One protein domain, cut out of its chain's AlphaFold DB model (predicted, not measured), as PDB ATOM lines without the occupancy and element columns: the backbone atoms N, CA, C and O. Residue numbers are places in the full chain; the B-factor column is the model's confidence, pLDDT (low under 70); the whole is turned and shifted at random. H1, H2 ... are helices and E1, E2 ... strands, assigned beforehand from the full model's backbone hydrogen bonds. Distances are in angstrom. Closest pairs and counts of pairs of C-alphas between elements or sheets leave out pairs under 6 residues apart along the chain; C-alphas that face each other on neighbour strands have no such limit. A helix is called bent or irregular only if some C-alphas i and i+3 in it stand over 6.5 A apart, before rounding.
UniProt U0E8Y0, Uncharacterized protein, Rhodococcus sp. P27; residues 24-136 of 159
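Overview. This is residues 24 to 136 of the 159 residues of an uncharacterized protein of Rhodococcus sp. P27 (UniProt U0E8Y0). Look first for a long, strongly twisted antiparallel sheet with E3, E5 and E6 side by side as its spine; E1 extends it beyond E6, and E2 and E4 share the far side of E3, one after the other. H3 packs across E3 and E5, H5 runs along the same two strands, H4 sits beside the strand ends, and H1 carries on from E1 in nearly the same direction, only grazing the sheet near E6. The printed part has 113 residues with five named helices and six named strands, in the order E1 H1 H2 H3 E2 E3 H4 E4 H5 E5 E6. The class is mixed, helices and strands; the sheet is branched, its neighbour pairs antiparallel. The whole is compact, with a radius of gyration of the C-alphas of 14.7 A, but elongated in outline, spanning 46 by 26 by 23 A.

Arrangement. Start at E1, residues 25 to 29, an edge strand antiparallel to E6, residues 129 to 136; N 28 and O 134 are 2.8 A apart, within hydrogen-bond range. Next, H1, residues 31 to 42, is on the sheet but only grazes it with residues 31 to 37; its closest C-alphas to E6 are those of Ala 31 and Val 132, 6.1 A apart. H2, residues 48 to 51, is not on the sheet and is close to H1 but not clearly touching, the closest C-alphas being those of Val 41 and Val 48 at 6.5 A. Go on to H3, residues 56 to 64, at a height over the sheet of 8.0 A; it lies over E3, residues 80 to 88, and only just over E5, residues 115 to 122, with 3 of its 9 C-alphas falling on E5. It runs across the strands, at 71 degrees to E3 on the local plane, and the closest C-alphas of H3 and E3 are those of Ala 62 and Val 84, 5.6 A apart. E2, residues 67 to 72, forms a hairpin with E3, where N 67 and O 83 are 2.8 A apart. H4, residues 90 to 95, is on the sheet and stands at the sheet's level, with a height of 0.7 A; its closest C-alphas to E5 are those of Leu 92 and Phe 115, 7.5 A apart. E4, residues 98 to 100, lies on the same side of E3 as E2, with N 100 and O 85 at 2.8 A; E5 is on the other side, with N 84 and O 120 at 2.8 A. H5, residues 102 to 111, has a height over the sheet of 9.7 A; it lies over E3 and E5 and runs along the strands, at 14 degrees to E3 on the local plane. Last, E5 and E6 form a hairpin, with N 117 and O 135 at 2.8 A. Every O i to N i+4 pair is within hydrogen-bond range in H1 and H3, 5 of 6 are in H5, H2 is too short for one, and H4 has 0 of 2, with 1 of 3 O i to N i+3 pairs.

Along the chain. Find C-alpha 25, where E1 begins, at (175.394, 200.699, 162.222). H1 measures 16.2 A from first to last C-alpha and H5 14.9 A. E3 begins at C-alpha 80, (159.305, 198.776, 139.802), and is 26.0 A long; E5 is 22.0 A and E6 21.1 A. E6 ends at C-alpha 136, (177.829, 198.875, 158.395). H4 is irregular: C-alphas 91 and 94 are 9.2 A apart.

Size, cuts and confidence. The two C-alphas farthest apart are those of Gly 44 and Thr 111, at 46.9 A, while those of Gln 24 and Val 136 are 5.9 A apart. The printed part has no cut and no long link. Its mean pLDDT is 95.2, and no printed residue is under 70.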
ATOM      1  N   GLN A  24     172.031 197.396 162.145       83.75
ATOM      2  CA  GLN A  24     172.686 198.200 161.109       83.75
ATOM      3  C   GLN A  24     173.315 199.429 161.777       83.75
ATOM      4  O   GLN A  24     172.626 200.195 162.454       83.75
ATOM      5  N   ARG A  25     174.628 199.599 161.620       90.44
ATOM      6  CA  ARG A  25     175.394 200.699 162.222       90.44
ATOM      7  C   ARG A  25     175.702 201.756 161.168       90.44
ATOM      8  O   ARG A  25     175.719 201.447 159.983       90.44
ATOM      9  N   GLN A  26     175.964 202.991 161.607       91.38
ATOM     10  CA  GLN A  26     176.410 204.092 160.735       91.38
ATOM     11  C   GLN A  26     175.554 204.240 159.462       91.38
ATOM     12  O   GLN A  26     176.070 204.300 158.350       91.38
ATOM     13  N   VAL A  27     174.230 204.242 159.631       94.62
ATOM     14  CA  VAL A  27     173.293 204.317 158.506       94.62
ATOM     15  C   VAL A  27     173.325 205.718 157.898       94.62
ATOM     16  O   VAL A  27     173.096 206.708 158.593       94.62
ATOM     17  N   VAL A  28     173.571 205.785 156.593       97.19
ATOM     18  CA  VAL A  28     173.515 206.998 155.774       97.19
ATOM     19  C   VAL A  28     172.424 206.822 154.722       97.19
ATOM     20  O   VAL A  28     172.459 205.870 153.942       97.19
ATOM     21  N   ASP A  29     171.463 207.743 154.705       96.00
ATOM     22  CA  ASP A  29     170.361 207.787 153.739       96.00
ATOM     23  C   ASP A  29     170.660 208.830 152.650       96.00
ATOM     24  O   ASP A  29     170.967 209.990 152.934       96.00
ATOM     25  N   TYR A  30     170.559 208.412 151.391       97.12
ATOM     26  CA  TYR A  30     170.872 209.226 150.216       97.12
ATOM     27  C   TYR A  30     169.619 209.781 149.516       97.12
ATOM     28  O   TYR A  30     169.690 210.258 148.381       97.12
ATOM     29  N   ALA A  31     168.460 209.788 150.181       94.81
ATOM     30  CA  ALA A  31     167.204 210.293 149.633       94.81
ATOM     31  C   ALA A  31     167.268 211.777 149.242       94.81
ATOM     32  O   ALA A  31     166.598 212.185 148.291       94.81
ATOM     33  N   LEU A  32     168.064 212.599 149.938       97.56
ATOM     34  CA  LEU A  32     168.255 214.001 149.550       97.56
ATOM     35  C   LEU A  32     169.011 214.112 148.219       97.56
ATOM     36  O   LEU A  32     168.551 214.821 147.325       97.56
ATOM     37  N   ALA A  33     170.106 213.362 148.064       97.81
ATOM     38  CA  ALA A  33     170.856 213.296 146.810       97.81
ATOM     39  C   ALA A  33     169.967 212.780 145.668       97.81
ATOM     40  O   ALA A  33     169.920 213.386 144.600       97.81
ATOM     41  N   ARG A  34     169.168 211.737 145.931       97.88
ATOM     42  CA  ARG A  34     168.199 211.185 144.974       97.88
ATOM     43  C   ARG A  34     167.211 212.242 144.489       97.88
ATOM     44  O   ARG A  34     166.988 212.387 143.291       97.88
ATOM     45  N   ARG A  35     166.606 212.991 145.420       97.88
ATOM     46  CA  ARG A  35     165.667 214.074 145.087       97.88
ATOM     47  C   ARG A  35     166.337 215.170 144.266       97.88
ATOM     48  O   ARG A  35     165.712 215.665 143.337       97.88
ATOM     49  N   SER A  36     167.584 215.514 144.585       98.12
ATOM     50  CA  SER A  36     168.351 216.503 143.826       98.12
ATOM     51  C   SER A  36     168.545 216.064 142.376       98.12
ATOM     52  O   SER A  36     168.186 216.813 141.477       98.12
ATOM     53  N   VAL A  37     169.026 214.837 142.132       97.81
ATOM     54  CA  VAL A  37     169.240 214.318 140.766       97.81
ATOM     55  C   VAL A  37     167.936 214.322 139.966       97.81
ATOM     56  O   VAL A  37     167.899 214.788 138.831       97.81
ATOM     57  N   LEU A  38     166.835 213.869 140.569       97.94
ATOM     58  CA  LEU A  38     165.530 213.875 139.905       97.94
ATOM     59  C   LEU A  38     165.022 215.293 139.602       97.94
ATOM     60  O   LEU A  38     164.386 215.499 138.570       97.94
ATOM     61  N   ALA A  39     165.307 216.269 140.469       98.19
ATOM     62  CA  ALA A  39     164.966 217.666 140.221       98.19
ATOM     63  C   ALA A  39     165.770 218.255 139.050       98.19
ATOM     64  O   ALA A  39     165.193 218.961 138.225       98.19
ATOM     65  N   GLU A  40     167.061 217.927 138.929       97.94
ATOM     66  CA  GLU A  40     167.903 218.348 137.798       97.94
ATOM     67  C   GLU A  40     167.408 217.773 136.465       97.94
ATOM     68  O   GLU A  40     167.272 218.505 135.481       97.94
ATOM     69  N   VAL A  41     167.062 216.481 136.448       97.62
ATOM     70  CA  VAL A  41     166.485 215.811 135.273       97.62
ATOM     71  C   VAL A  41     165.131 216.425 134.912       97.62
ATOM     72  O   VAL A  41     164.887 216.753 133.754       97.62
ATOM     73  N   SER A  42     164.253 216.646 135.897       96.00
ATOM     74  CA  SER A  42     162.937 217.257 135.661       96.00
ATOM     75  C   SER A  42     163.030 218.705 135.181       96.00
ATOM     76  O   SER A  42     162.129 219.167 134.486       96.00
ATOM     77  N   ALA A  43     164.082 219.427 135.564       97.31
ATOM     78  CA  ALA A  43     164.343 220.782 135.097       97.31
ATOM     79  C   ALA A  43     165.065 220.827 133.738       97.31
ATOM     80  O   ALA A  43     165.347 221.915 133.241       97.31
ATOM     81  N   GLY A  44     165.394 219.669 133.152       96.38
ATOM     82  CA  GLY A  44     166.107 219.564 131.879       96.38
ATOM     83  C   GLY A  44     167.581 219.976 131.943       96.38
ATOM     84  O   GLY A  44     168.201 220.161 130.902       96.38
ATOM     85  N   ARG A  45     168.153 220.132 133.146       97.00
ATOM     86  CA  ARG A  45     169.572 220.485 133.339       97.00
ATOM     87  C   ARG A  45     170.501 219.279 133.213       97.00
ATOM     88  O   ARG A  45     171.688 219.447 132.949       97.00
ATOM     89  N   THR A  46     169.963 218.075 133.373       96.50
ATOM     90  CA  THR A  46     170.681 216.809 133.203       96.50
ATOM     91  C   THR A  46     169.943 215.943 132.193       96.50
ATOM     92  O   THR A  46     168.734 215.741 132.314       96.50
ATOM     93  N   ASP A  47     170.666 215.426 131.197       95.50
ATOM     94  CA  ASP A  47     170.092 214.509 130.211       95.50
ATOM     95  C   ASP A  47     169.767 213.165 130.879       95.50
ATOM     96  O   ASP A  47     170.539 212.644 131.688       95.50
ATOM     97  N   VAL A  48     168.634 212.568 130.507       94.81
ATOM     98  CA  VAL A  48     168.220 211.246 130.988       94.81
ATOM     99  C   VAL A  48     169.316 210.197 130.774       94.81
ATOM    100  O   VAL A  48     169.530 209.372 131.651       94.81
ATOM    101  N   LYS A  49     170.055 210.232 129.661       94.56
ATOM    102  CA  LYS A  49     171.148 209.289 129.370       94.56
ATOM    103  C   LYS A  49     172.313 209.377 130.355       94.56
ATOM    104  O   LYS A  49     173.033 208.399 130.489       94.56
ATOM    105  N   GLN A  50     172.500 210.515 131.027       94.56
ATOM    106  CA  GLN A  50     173.559 210.672 132.030       94.56
ATOM    107  C   GLN A  50     173.212 210.008 133.362       94.56
ATOM    108  O   GLN A  50     174.110 209.699 134.128       94.56
ATOM    109  N   VAL A  51     171.923 209.811 133.643       96.81
ATOM    110  CA  VAL A  51     171.447 209.164 134.880       96.81
ATOM    111  C   VAL A  51     170.934 207.740 134.652       96.81
ATOM    112  O   VAL A  51     170.712 206.974 135.588       96.81
ATOM    113  N   CYS A  52     170.684 207.401 133.391       97.62
ATOM    114  CA  CYS A  52     170.270 206.091 132.913       97.62
ATOM    115  C   CYS A  52     171.473 205.323 132.358       97.62
ATOM    116  O   CYS A  52     171.472 204.883 131.208       97.62
ATOM    117  N   ASP A  53     172.510 205.201 133.176       96.56
ATOM    118  CA  ASP A  53     173.837 204.721 132.801       96.56
ATOM    119  C   ASP A  53     174.246 203.428 133.528       96.56
ATOM    120  O   ASP A  53     175.409 203.034 133.464       96.56
ATOM    121  N   ALA A  54     173.304 202.743 134.191       96.75
ATOM    122  CA  ALA A  54     173.584 201.504 134.916       96.75
ATOM    123  C   ALA A  54     174.320 200.496 134.025       96.75
ATOM    124  O   ALA A  54     173.827 200.092 132.965       96.75
ATOM    125  N   ASP A  55     175.491 200.066 134.487       95.19
ATOM    126  CA  ASP A  55     176.348 199.175 133.727       95.19
ATOM    127  C   ASP A  55     175.767 197.740 133.642       95.19
ATOM    128  O   ASP A  55     174.953 197.316 134.478       95.19
ATOM    129  N   PRO A  56     176.186 196.928 132.651       96.56
ATOM    130  CA  PRO A  56     175.677 195.566 132.488       96.56
ATOM    131  C   PRO A  56     175.938 194.625 133.675       96.56
ATOM    132  O   PRO A  56     175.244 193.615 133.823       96.56
ATOM    133  N   TYR A  57     176.951 194.881 134.507       95.88
ATOM    134  CA  TYR A  57     177.195 194.102 135.718       95.88
ATOM    135  C   TYR A  57     176.180 194.453 136.810       95.88
ATOM    136  O   TYR A  57     175.583 193.533 137.373       95.88
ATOM    137  N   LEU A  58     175.868 195.735 137.011       96.44
ATOM    138  CA  LEU A  58     174.812 196.173 137.927       96.44
ATOM    139  C   LEU A  58     173.428 195.653 137.506       96.44
ATOM    140  O   LEU A  58     172.664 195.165 138.342       96.44
ATOM    141  N   LEU A  59     173.121 195.659 136.205       97.81
ATOM    142  CA  LEU A  59     171.876 195.087 135.675       97.81
ATOM    143  C   LEU A  59     171.775 193.571 135.919       97.81
ATOM    144  O   LEU A  59     170.710 193.062 136.286       97.81
ATOM    145  N   ARG A  60     172.883 192.834 135.760       97.81
ATOM    146  CA  ARG A  60     172.944 191.402 136.101       97.81
ATOM    147  C   ARG A  60     172.784 191.184 137.603       97.81
ATOM    148  O   ARG A  60     172.012 190.315 137.999       97.81
ATOM    149  N   ALA A  61     173.437 191.992 138.432       97.50
ATOM    150  CA  ALA A  61     173.286 191.928 139.879       97.50
ATOM    151  C   ALA A  61     171.830 192.172 140.307       97.50
ATOM    152  O   ALA A  61     171.294 191.407 141.106       97.50
ATOM    153  N   ALA A  62     171.145 193.145 139.700       97.31
ATOM    154  CA  ALA A  62     169.719 193.379 139.922       97.31
ATOM    155  C   ALA A  62     168.850 192.177 139.532       97.31
ATOM    156  O   ALA A  62     167.857 191.891 140.194       97.31
ATOM    157  N   LYS A  63     169.217 191.442 138.480       96.38
ATOM    158  CA  LYS A  63     168.483 190.243 138.065       96.38
ATOM    159  C   LYS A  63     168.636 189.074 139.045       96.38
ATOM    160  O   LYS A  63     167.654 188.376 139.271       96.38
ATOM    161  N   PHE A  64     169.839 188.835 139.569       96.25
ATOM    162  CA  PHE A  64     170.151 187.611 140.325       96.25
ATOM    163  C   PHE A  64     170.200 187.794 141.847       96.25
ATOM    164  O   PHE A  64     169.878 186.864 142.577       96.25
ATOM    165  N   HIS A  65     170.579 188.980 142.322       96.25
ATOM    166  CA  HIS A  65     170.741 189.293 143.749       96.25
ATOM    167  C   HIS A  65     169.797 190.403 144.226       96.25
ATOM    168  O   HIS A  65     169.772 190.734 145.412       96.25
ATOM    169  N   GLY A  66     169.050 191.011 143.304       95.81
ATOM    170  CA  GLY A  66     168.179 192.134 143.594       95.81
ATOM    171  C   GLY A  66     166.908 191.740 144.344       95.81
ATOM    172  O   GLY A  66     166.324 190.682 144.120       95.81
ATOM    173  N   ARG A  67     166.440 192.644 145.204       96.81
ATOM    174  CA  ARG A  67     165.142 192.569 145.880       96.81
ATOM    175  C   ARG A  67     164.181 193.566 145.239       96.81
ATOM    176  O   ARG A  67     164.519 194.740 145.111       96.81
ATOM    177  N   GLY A  68     162.979 193.128 144.874       96.06
ATOM    178  CA  GLY A  68     161.937 194.036 144.387       96.06
ATOM    179  C   GLY A  68     161.584 195.122 145.414       96.06
ATOM    180  O   GLY A  68     161.643 194.891 146.627       96.06
ATOM    181  N   SER A  69     161.230 196.308 144.924       95.81
ATOM    182  CA  SER A  69     160.671 197.403 145.723       95.81
ATOM    183  C   SER A  69     159.310 197.821 145.177       95.81
ATOM    184  O   SER A  69     159.039 197.640 143.999       95.81
ATOM    185  N   ASP A  70     158.484 198.462 145.998       95.69
ATOM    186  CA  ASP A  70     157.177 198.967 145.558       95.69
ATOM    187  C   ASP A  70     157.268 200.328 144.836       95.69
ATOM    188  O   ASP A  70     156.258 200.927 144.464       95.69
ATOM    189  N   VAL A  71     158.483 200.852 144.641       96.38
ATOM    190  CA  VAL A  71     158.719 202.159 144.025       96.38
ATOM    191  C   VAL A  71     158.808 201.996 142.513       96.38
ATOM    192  O   VAL A  71     159.705 201.336 141.997       96.38
ATOM    193  N   VAL A  72     157.900 202.638 141.781       98.06
ATOM    194  CA  VAL A  72     157.956 202.701 140.313       98.06
ATOM    195  C   VAL A  72     159.125 203.584 139.869       98.06
ATOM    196  O   VAL A  72     159.378 204.632 140.465       98.06
ATOM    197  N   CYS A  73     159.827 203.181 138.805       98.12
ATOM    198  CA  CYS A  73     160.951 203.942 138.263       98.12
ATOM    199  C   CYS A  73     160.537 205.396 137.954       98.12
ATOM    200  O   CYS A  73     159.638 205.605 137.131       98.12
ATOM    201  N   PRO A  74     161.194 206.404 138.559       97.25
ATOM    202  CA  PRO A  74     160.812 207.807 138.400       97.25
ATOM    203  C   PRO A  74     161.108 208.347 136.995       97.25
ATOM    204  O   PRO A  74     160.524 209.350 136.599       97.25
ATOM    205  N   ILE A  75     161.986 207.678 136.242       97.75
ATOM    206  CA  ILE A  75     162.382 208.090 134.896       97.75
ATOM    207  C   ILE A  75     161.427 207.523 133.844       97.75
ATOM    208  O   ILE A  75     160.732 208.267 133.156       97.75
ATOM    209  N   CYS A  76     161.370 206.195 133.702       97.31
ATOM    210  CA  CYS A  76     160.614 205.570 132.614       97.31
ATOM    211  C   CYS A  76     159.178 205.200 132.991       97.31
ATOM    212  O   CYS A  76     158.350 205.040 132.099       97.31
ATOM    213  N   ARG A  77     158.878 205.045 134.289       97.00
ATOM    214  CA  ARG A  77     157.581 204.587 134.816       97.00
ATOM    215  C   ARG A  77     157.086 203.238 134.261       97.00
ATOM    216  O   ARG A  77     155.894 202.960 134.321       97.00
ATOM    217  N   LYS A  78     157.984 202.399 133.728       97.00
ATOM    218  CA  LYS A  78     157.642 201.111 133.089       97.00
ATOM    219  C   LYS A  78     157.700 199.906 134.027       97.00
ATOM    220  O   LYS A  78     157.002 198.929 133.790       97.00
ATOM    221  N   GLU A  79     158.520 199.959 135.072       96.00
ATOM    222  CA  GLU A  79     158.640 198.880 136.057       96.00
ATOM    223  C   GLU A  79     158.942 199.430 137.455       96.00
ATOM    224  O   GLU A  79     159.278 200.608 137.629       96.00
ATOM    225  N   GLN A  80     158.833 198.548 138.443       97.94
ATOM    226  CA  GLN A  80     159.305 198.776 139.802       97.94
ATOM    227  C   GLN A  80     160.833 198.699 139.879       97.94
ATOM    228  O   GLN A  80     161.469 197.926 139.162       97.94
ATOM    229  N   LEU A  81     161.420 199.503 140.761       98.25
ATOM    230  CA  LEU A  81     162.853 199.498 141.017       98.25
ATOM    231  C   LEU A  81     163.263 198.240 141.781       98.25
ATOM    232  O   LEU A  81     162.544 197.751 142.656       98.25
ATOM    233  N   THR A  82     164.467 197.768 141.491       98.31
ATOM    234  CA  THR A  82     165.103 196.656 142.189       98.31
ATOM    235  C   THR A  82     166.223 197.183 143.072       98.31
ATOM    236  O   THR A  82     167.080 197.926 142.604       98.31
ATOM    237  N   LEU A  83     166.243 196.787 144.340       98.19
ATOM    238  CA  LEU A  83     167.301 197.124 145.285       98.19
ATOM    239  C   LEU A  83     168.405 196.070 145.230       98.19
ATOM    240  O   LEU A  83     168.144 194.883 145.425       98.19
ATOM    241  N   VAL A  84     169.639 196.500 145.006       98.12
ATOM    242  CA  VAL A  84     170.828 195.647 144.956       98.12
ATOM    243  C   VAL A  84     171.744 196.026 146.101       98.12
ATOM    244  O   VAL A  84     172.092 197.194 146.248       98.12
ATOM    245  N   SER A  85     172.141 195.046 146.909       97.81
ATOM    246  CA  SER A  85     173.056 195.277 148.027       97.81
ATOM    247  C   SER A  85     174.462 194.828 147.663       97.81
ATOM    248  O   SER A  85     174.664 193.673 147.300       97.81
ATOM    249  N   TRP A  86     175.423 195.731 147.786       96.94
ATOM    250  CA  TRP A  86     176.838 195.500 147.522       96.94
ATOM    251  C   TRP A  86     177.637 195.541 148.808       96.94
ATOM    252  O   TRP A  86     177.418 196.435 149.621       96.94
ATOM    253  N   VAL A  87     178.559 194.598 148.988       96.50
ATOM    254  CA  VAL A  87     179.384 194.516 150.198       96.50
ATOM    255  C   VAL A  87     180.812 194.966 149.935       96.50
ATOM    256  O   VAL A  87     181.409 194.591 148.930       96.50
ATOM    257  N   PHE A  88     181.376 195.728 150.866       95.19
ATOM    258  CA  PHE A  88     182.747 196.224 150.816       95.19
ATOM    259  C   PHE A  88     183.412 196.073 152.181       95.19
ATOM    260  O   PHE A  88     182.827 196.424 153.202       95.19
ATOM    261  N   GLY A  89     184.646 195.581 152.209       91.44
ATOM    262  CA  GLY A  89     185.444 195.520 153.432       91.44
ATOM    263  C   GLY A  89     186.767 194.798 153.218       91.44
ATOM    264  O   GLY A  89     186.825 193.795 152.507       91.44
ATOM    265  N   ASP A  90     187.825 195.276 153.866       86.31
ATOM    266  CA  ASP A  90     189.186 194.752 153.666       86.31
ATOM    267  C   ASP A  90     189.317 193.288 154.105       86.31
ATOM    268  O   ASP A  90     190.058 192.501 153.518       86.31
ATOM    269  N   LYS A  91     188.540 192.894 155.119       87.06
ATOM    270  CA  LYS A  91     188.547 191.539 155.686       87.06
ATOM    271  C   LYS A  91     187.639 190.551 154.951       87.06
ATOM    272  O   LYS A  91     187.608 189.380 155.313       87.06
ATOM    273  N   LEU A  92     186.914 190.993 153.919       86.81
ATOM    274  CA  LEU A  92     186.042 190.126 153.118       86.81
ATOM    275  C   LEU A  92     186.787 189.376 152.003       86.81
ATOM    276  O   LEU A  92     186.235 188.442 151.416       86.81
ATOM    277  N   GLY A  93     188.021 189.769 151.677       89.81
ATOM    278  CA  GLY A  93     188.776 189.171 150.576       89.81
ATOM    279  C   GLY A  93     187.995 189.225 149.257       89.81
ATOM    280  O   GLY A  93     187.488 190.276 148.874       89.81
ATOM    281  N   GLN A  94     187.843 188.075 148.592       89.12
ATOM    282  CA  GLN A  94     187.147 187.943 147.299       89.12
ATOM    283  C   GLN A  94     185.638 188.239 147.363       89.12
ATOM    284  O   GLN A  94     184.985 188.364 146.331       89.12
ATOM    285  N   VAL A  95     185.060 188.320 148.564       91.06
ATOM    286  CA  VAL A  95     183.648 188.681 148.746       91.06
ATOM    287  C   VAL A  95     183.449 190.197 148.638       91.06
ATOM    288  O   VAL A  95     182.352 190.636 148.292       91.06
ATOM    289  N   SER A  96     184.485 190.999 148.893       94.06
ATOM    290  CA  SER A  96     184.420 192.456 148.743       94.06
ATOM    291  C   SER A  96     184.153 192.841 147.284       94.06
ATOM    292  O   SER A  96     184.704 192.240 146.366       94.06
ATOM    293  N   GLY A  97     183.297 193.836 147.061       93.94
ATOM    294  CA  GLY A  97     182.893 194.274 145.726       93.94
ATOM    295  C   GLY A  97     181.909 193.332 145.028       93.94
ATOM    296  O   GLY A  97     181.836 193.344 143.804       93.94
ATOM    297  N   SER A  98     181.158 192.513 145.775       94.81
ATOM    298  CA  SER A  98     180.134 191.623 145.211       94.81
ATOM    299  C   SER A  98     178.719 191.989 145.663       94.81
ATOM    300  O   SER A  98     178.509 192.506 146.764       94.81
ATOM    301  N   ALA A  99     177.733 191.699 144.812       96.75
ATOM    302  CA  ALA A  99     176.322 191.826 145.152       96.75
ATOM    303  C   ALA A  99     175.837 190.622 145.977       96.75
ATOM    304  O   ALA A  99     176.231 189.485 145.713       96.75
ATOM    305  N   ARG A 100     174.978 190.871 146.971       96.19
ATOM    306  CA  ARG A 100     174.455 189.866 147.908       96.19
ATOM    307  C   ARG A 100     172.968 190.060 148.170       96.19
ATOM    308  O   ARG A 100     172.464 191.180 148.225       96.19
ATOM    309  N   THR A 101     172.280 188.945 148.365       94.50
ATOM    310  CA  THR A 101     170.892 188.904 148.837       94.50
ATOM    311  C   THR A 101     170.809 189.227 150.332       94.50
ATOM    312  O   THR A 101     171.798 189.112 151.058       94.50
ATOM    313  N   SER A 102     169.622 189.590 150.828       90.44
ATOM    314  CA  SER A 102     169.395 189.849 152.261       90.44
ATOM    315  C   SER A 102     169.833 188.691 153.159       90.44
ATOM    316  O   SER A 102     170.418 188.916 154.217       90.44
ATOM    317  N   ASP A 103     169.597 187.459 152.716       90.12
ATOM    318  CA  ASP A 103     169.890 186.258 153.495       90.12
ATOM    319  C   ASP A 103     171.395 185.981 153.544       90.12
ATOM    320  O   ASP A 103     171.930 185.548 154.564       90.12
ATOM    321  N   GLU A 104     172.109 186.260 152.451       92.38
ATOM    322  CA  GLU A 104     173.570 186.200 152.429       92.38
ATOM    323  C   GLU A 104     174.193 187.285 153.309       92.38
ATOM    324  O   GLU A 104     175.155 187.000 154.017       92.38
ATOM    325  N   LEU A 105     173.637 188.502 153.316       93.06
ATOM    326  CA  LEU A 105     174.093 189.570 154.208       93.06
ATOM    327  C   LEU A 105     173.930 189.190 155.679       93.06
ATOM    328  O   LEU A 105     174.840 189.440 156.467       93.06
ATOM    329  N   ALA A 106     172.804 188.570 156.044       90.38
ATOM    330  CA  ALA A 106     172.573 188.094 157.405       90.38
ATOM    331  C   ALA A 106     173.628 187.053 157.818       90.38
ATOM    332  O   ALA A 106     174.259 187.207 158.862       90.38
ATOM    333  N   ARG A 107     173.909 186.064 156.958       90.50
ATOM    334  CA  ARG A 107     174.961 185.056 157.195       90.50
ATOM    335  C   ARG A 107     176.367 185.663 157.273       90.50
ATOM    336  O   ARG A 107     177.175 185.267 158.113       90.50
ATOM    337  N   LEU A 108     176.673 186.645 156.424       90.50
ATOM    338  CA  LEU A 108     177.956 187.354 156.467       90.50
ATOM    339  C   LEU A 108     178.102 188.172 157.751       90.50
ATOM    340  O   LEU A 108     179.175 188.180 158.343       90.50
ATOM    341  N   ALA A 109     177.032 188.809 158.229       89.25
ATOM    342  CA  ALA A 109     177.052 189.593 159.462       89.25
ATOM    343  C   ALA A 109     177.327 188.756 160.726       89.25
ATOM    344  O   ALA A 109     177.714 189.316 161.751       89.25
ATOM    345  N   GLU A 110     177.127 187.438 160.671       87.56
ATOM    346  CA  GLU A 110     177.429 186.525 161.780       87.56
ATOM    347  C   GLU A 110     178.902 186.117 161.839       87.56
ATOM    348  O   GLU A 110     179.421 185.855 162.922       87.56
ATOM    349  N   THR A 111     179.571 186.054 160.686       86.00
ATOM    350  CA  THR A 111     180.915 185.473 160.554       86.00
ATOM    351  C   THR A 111     181.999 186.512 160.281       86.00
ATOM    352  O   THR A 111     183.138 186.331 160.708       86.00
ATOM    353  N   ALA A 112     181.665 187.601 159.590       85.19
ATOM    354  CA  ALA A 112     182.602 188.657 159.246       85.19
ATOM    355  C   ALA A 112     182.734 189.699 160.367       85.19
ATOM    356  O   ALA A 112     181.783 189.991 161.097       85.19
ATOM    357  N   GLU A 113     183.927 190.290 160.465       84.62
ATOM    358  CA  GLU A 113     184.210 191.378 161.400       84.62
ATOM    359  C   GLU A 113     183.440 192.644 161.034       84.62
ATOM    360  O   GLU A 113     182.373 192.866 161.565       84.62
ATOM    361  N   GLU A 114     183.924 193.477 160.120       90.00
ATOM    362  CA  GLU A 114     183.230 194.709 159.756       90.00
ATOM    363  C   GLU A 114     183.225 194.875 158.245       90.00
ATOM    364  O   GLU A 114     184.249 194.682 157.582       90.00
ATOM    365  N   PHE A 115     182.055 195.204 157.704       93.62
ATOM    366  CA  PHE A 115     181.899 195.515 156.294       93.62
ATOM    367  C   PHE A 115     180.758 196.500 156.066       93.62
ATOM    368  O   PHE A 115     179.769 196.540 156.801       93.62
ATOM    369  N   THR A 116     180.895 197.280 155.004       95.44
ATOM    370  CA  THR A 116     179.913 198.262 154.568       95.44
ATOM    371  C   THR A 116     179.028 197.657 153.490       95.44
ATOM    372  O   THR A 116     179.499 196.967 152.588       95.44
ATOM    373  N   VAL A 117     177.736 197.937 153.573       96.94
ATOM    374  CA  VAL A 117     176.739 197.587 152.571       96.94
ATOM    375  C   VAL A 117     176.278 198.853 151.867       96.94
ATOM    376  O   VAL A 117     175.930 199.834 152.518       96.94
ATOM    377  N   HIS A 118     176.257 198.835 150.541       98.00
ATOM    378  CA  HIS A 118     175.693 199.888 149.702       98.00
ATOM    379  C   HIS A 118     174.453 199.352 148.996       98.00
ATOM    380  O   HIS A 118     174.526 198.372 148.257       98.00
ATOM    381  N   VAL A 119     173.308 199.983 149.239       97.88
ATOM    382  CA  VAL A 119     172.034 199.622 148.619       97.88
ATOM    383  C   VAL A 119     171.769 200.576 147.473       97.88
ATOM    384  O   VAL A 119     171.560 201.769 147.686       97.88
ATOM    385  N   VAL A 120     171.759 200.036 146.264       98.25
ATOM    386  CA  VAL A 120     171.536 200.772 145.021       98.25
ATOM    387  C   VAL A 120     170.167 200.395 144.472       98.25
ATOM    388  O   VAL A 120     169.861 199.211 144.339       98.25
ATOM    389  N   GLU A 121     169.327 201.379 144.162       98.25
ATOM    390  CA  GLU A 121     168.116 201.138 143.375       98.25
ATOM    391  C   GLU A 121     168.471 201.081 141.890       98.25
ATOM    392  O   GLU A 121     169.305 201.851 141.430       98.25
ATOM    393  N   VAL A 122     167.851 200.169 141.142       98.50
ATOM    394  CA  VAL A 122     168.144 199.934 139.725       98.50
ATOM    395  C   VAL A 122     166.846 199.713 138.956       98.50
ATOM    396  O   VAL A 122     166.015 198.889 139.340       98.50
ATOM    397  N   CYS A 123     166.678 200.413 137.835       98.31
ATOM    398  CA  CYS A 123     165.685 200.087 136.816       98.31
ATOM    399  C   CYS A 123     166.363 199.286 135.707       98.31
ATOM    400  O   CYS A 123     167.276 199.774 135.047       98.31
ATOM    401  N   ARG A 124     165.887 198.072 135.452       97.38
ATOM    402  CA  ARG A 124     166.424 197.179 134.419       97.38
ATOM    403  C   ARG A 124     165.957 197.537 133.005       97.38
ATOM    404  O   ARG A 124     166.494 197.012 132.038       97.38
ATOM    405  N   THR A 125     164.952 198.401 132.884       97.38
ATOM    406  CA  THR A 125     164.334 198.805 131.617       97.38
ATOM    407  C   THR A 125     165.022 200.017 131.013       97.38
ATOM    408  O   THR A 125     165.268 200.046 129.813       97.38
ATOM    409  N   CYS A 126     165.283 201.044 131.825       97.69
ATOM    410  CA  CYS A 126     165.921 202.273 131.356       97.69
ATOM    411  C   CYS A 126     167.319 202.482 131.925       97.69
ATOM    412  O   CYS A 126     167.874 203.535 131.683       97.69
ATOM    413  N   SER A 127     167.867 201.535 132.690       98.12
ATOM    414  CA  SER A 127     169.204 201.643 133.288       98.12
ATOM    415  C   SER A 127     169.382 202.807 134.271       98.12
ATOM    416  O   SER A 127     170.499 203.242 134.512       98.12
ATOM    417  N   TRP A 128     168.302 203.309 134.880       98.31
ATOM    418  CA  TRP A 128     168.423 204.221 136.024       98.31
ATOM    419  C   TRP A 128     169.078 203.495 137.198       98.31
ATOM    420  O   TRP A 128     168.680 202.367 137.505       98.31
ATOM    421  N   ASN A 129     170.016 204.148 137.882       98.06
ATOM    422  CA  ASN A 129     170.501 203.690 139.175       98.06
ATOM    423  C   ASN A 129     170.738 204.853 140.144       98.06
ATOM    424  O   ASN A 129     171.012 205.971 139.718       98.06
ATOM    425  N   HIS A 130     170.626 204.594 141.449       98.19
ATOM    426  CA  HIS A 130     171.006 205.563 142.481       98.19
ATOM    427  C   HIS A 130     171.343 204.859 143.802       98.19
ATOM    428  O   HIS A 130     170.633 203.944 144.221       98.19
ATOM    429  N   LEU A 131     172.405 205.278 144.495       98.06
ATOM    430  CA  LEU A 131     172.703 204.798 145.853       98.06
ATOM    431  C   LEU A 131     171.655 205.360 146.817       98.06
ATOM    432  O   LEU A 131     171.542 206.576 146.938       98.06
ATOM    433  N   VAL A 132     170.889 204.509 147.505       97.12
ATOM    434  CA  VAL A 132     169.802 204.946 148.403       97.12
ATOM    435  C   VAL A 132     170.161 204.837 149.877       97.12
ATOM    436  O   VAL A 132     169.710 205.657 150.673       97.12
ATOM    437  N   GLN A 133     171.003 203.874 150.250       96.75
ATOM    438  CA  GLN A 133     171.412 203.678 151.637       96.75
ATOM    439  C   GLN A 133     172.821 203.093 151.711       96.75
ATOM    440  O   GLN A 133     173.176 202.219 150.924       96.75
ATOM    441  N   SER A 134     173.595 203.521 152.703       96.62
ATOM    442  CA  SER A 134     174.828 202.856 153.126       96.62
ATOM    443  C   SER A 134     174.757 202.552 154.616       96.62
ATOM    444  O   SER A 134     174.179 203.327 155.374       96.62
ATOM    445  N   TYR A 135     175.280 201.410 155.045       95.69
ATOM    446  CA  TYR A 135     175.330 201.032 156.458       95.69
ATOM    447  C   TYR A 135     176.413 199.990 156.706       95.69
ATOM    448  O   TYR A 135     176.856 199.309 155.788       95.69
ATOM    449  N   VAL A 136     176.811 199.833 157.962       94.12
ATOM    450  CA  VAL A 136     177.829 198.875 158.395       94.12
ATOM    451  C   VAL A 136     177.176 197.675 159.083       94.12
ATOM    452  O   VAL A 136     176.274 197.830 159.913       94.12
TER     453      VAL A 136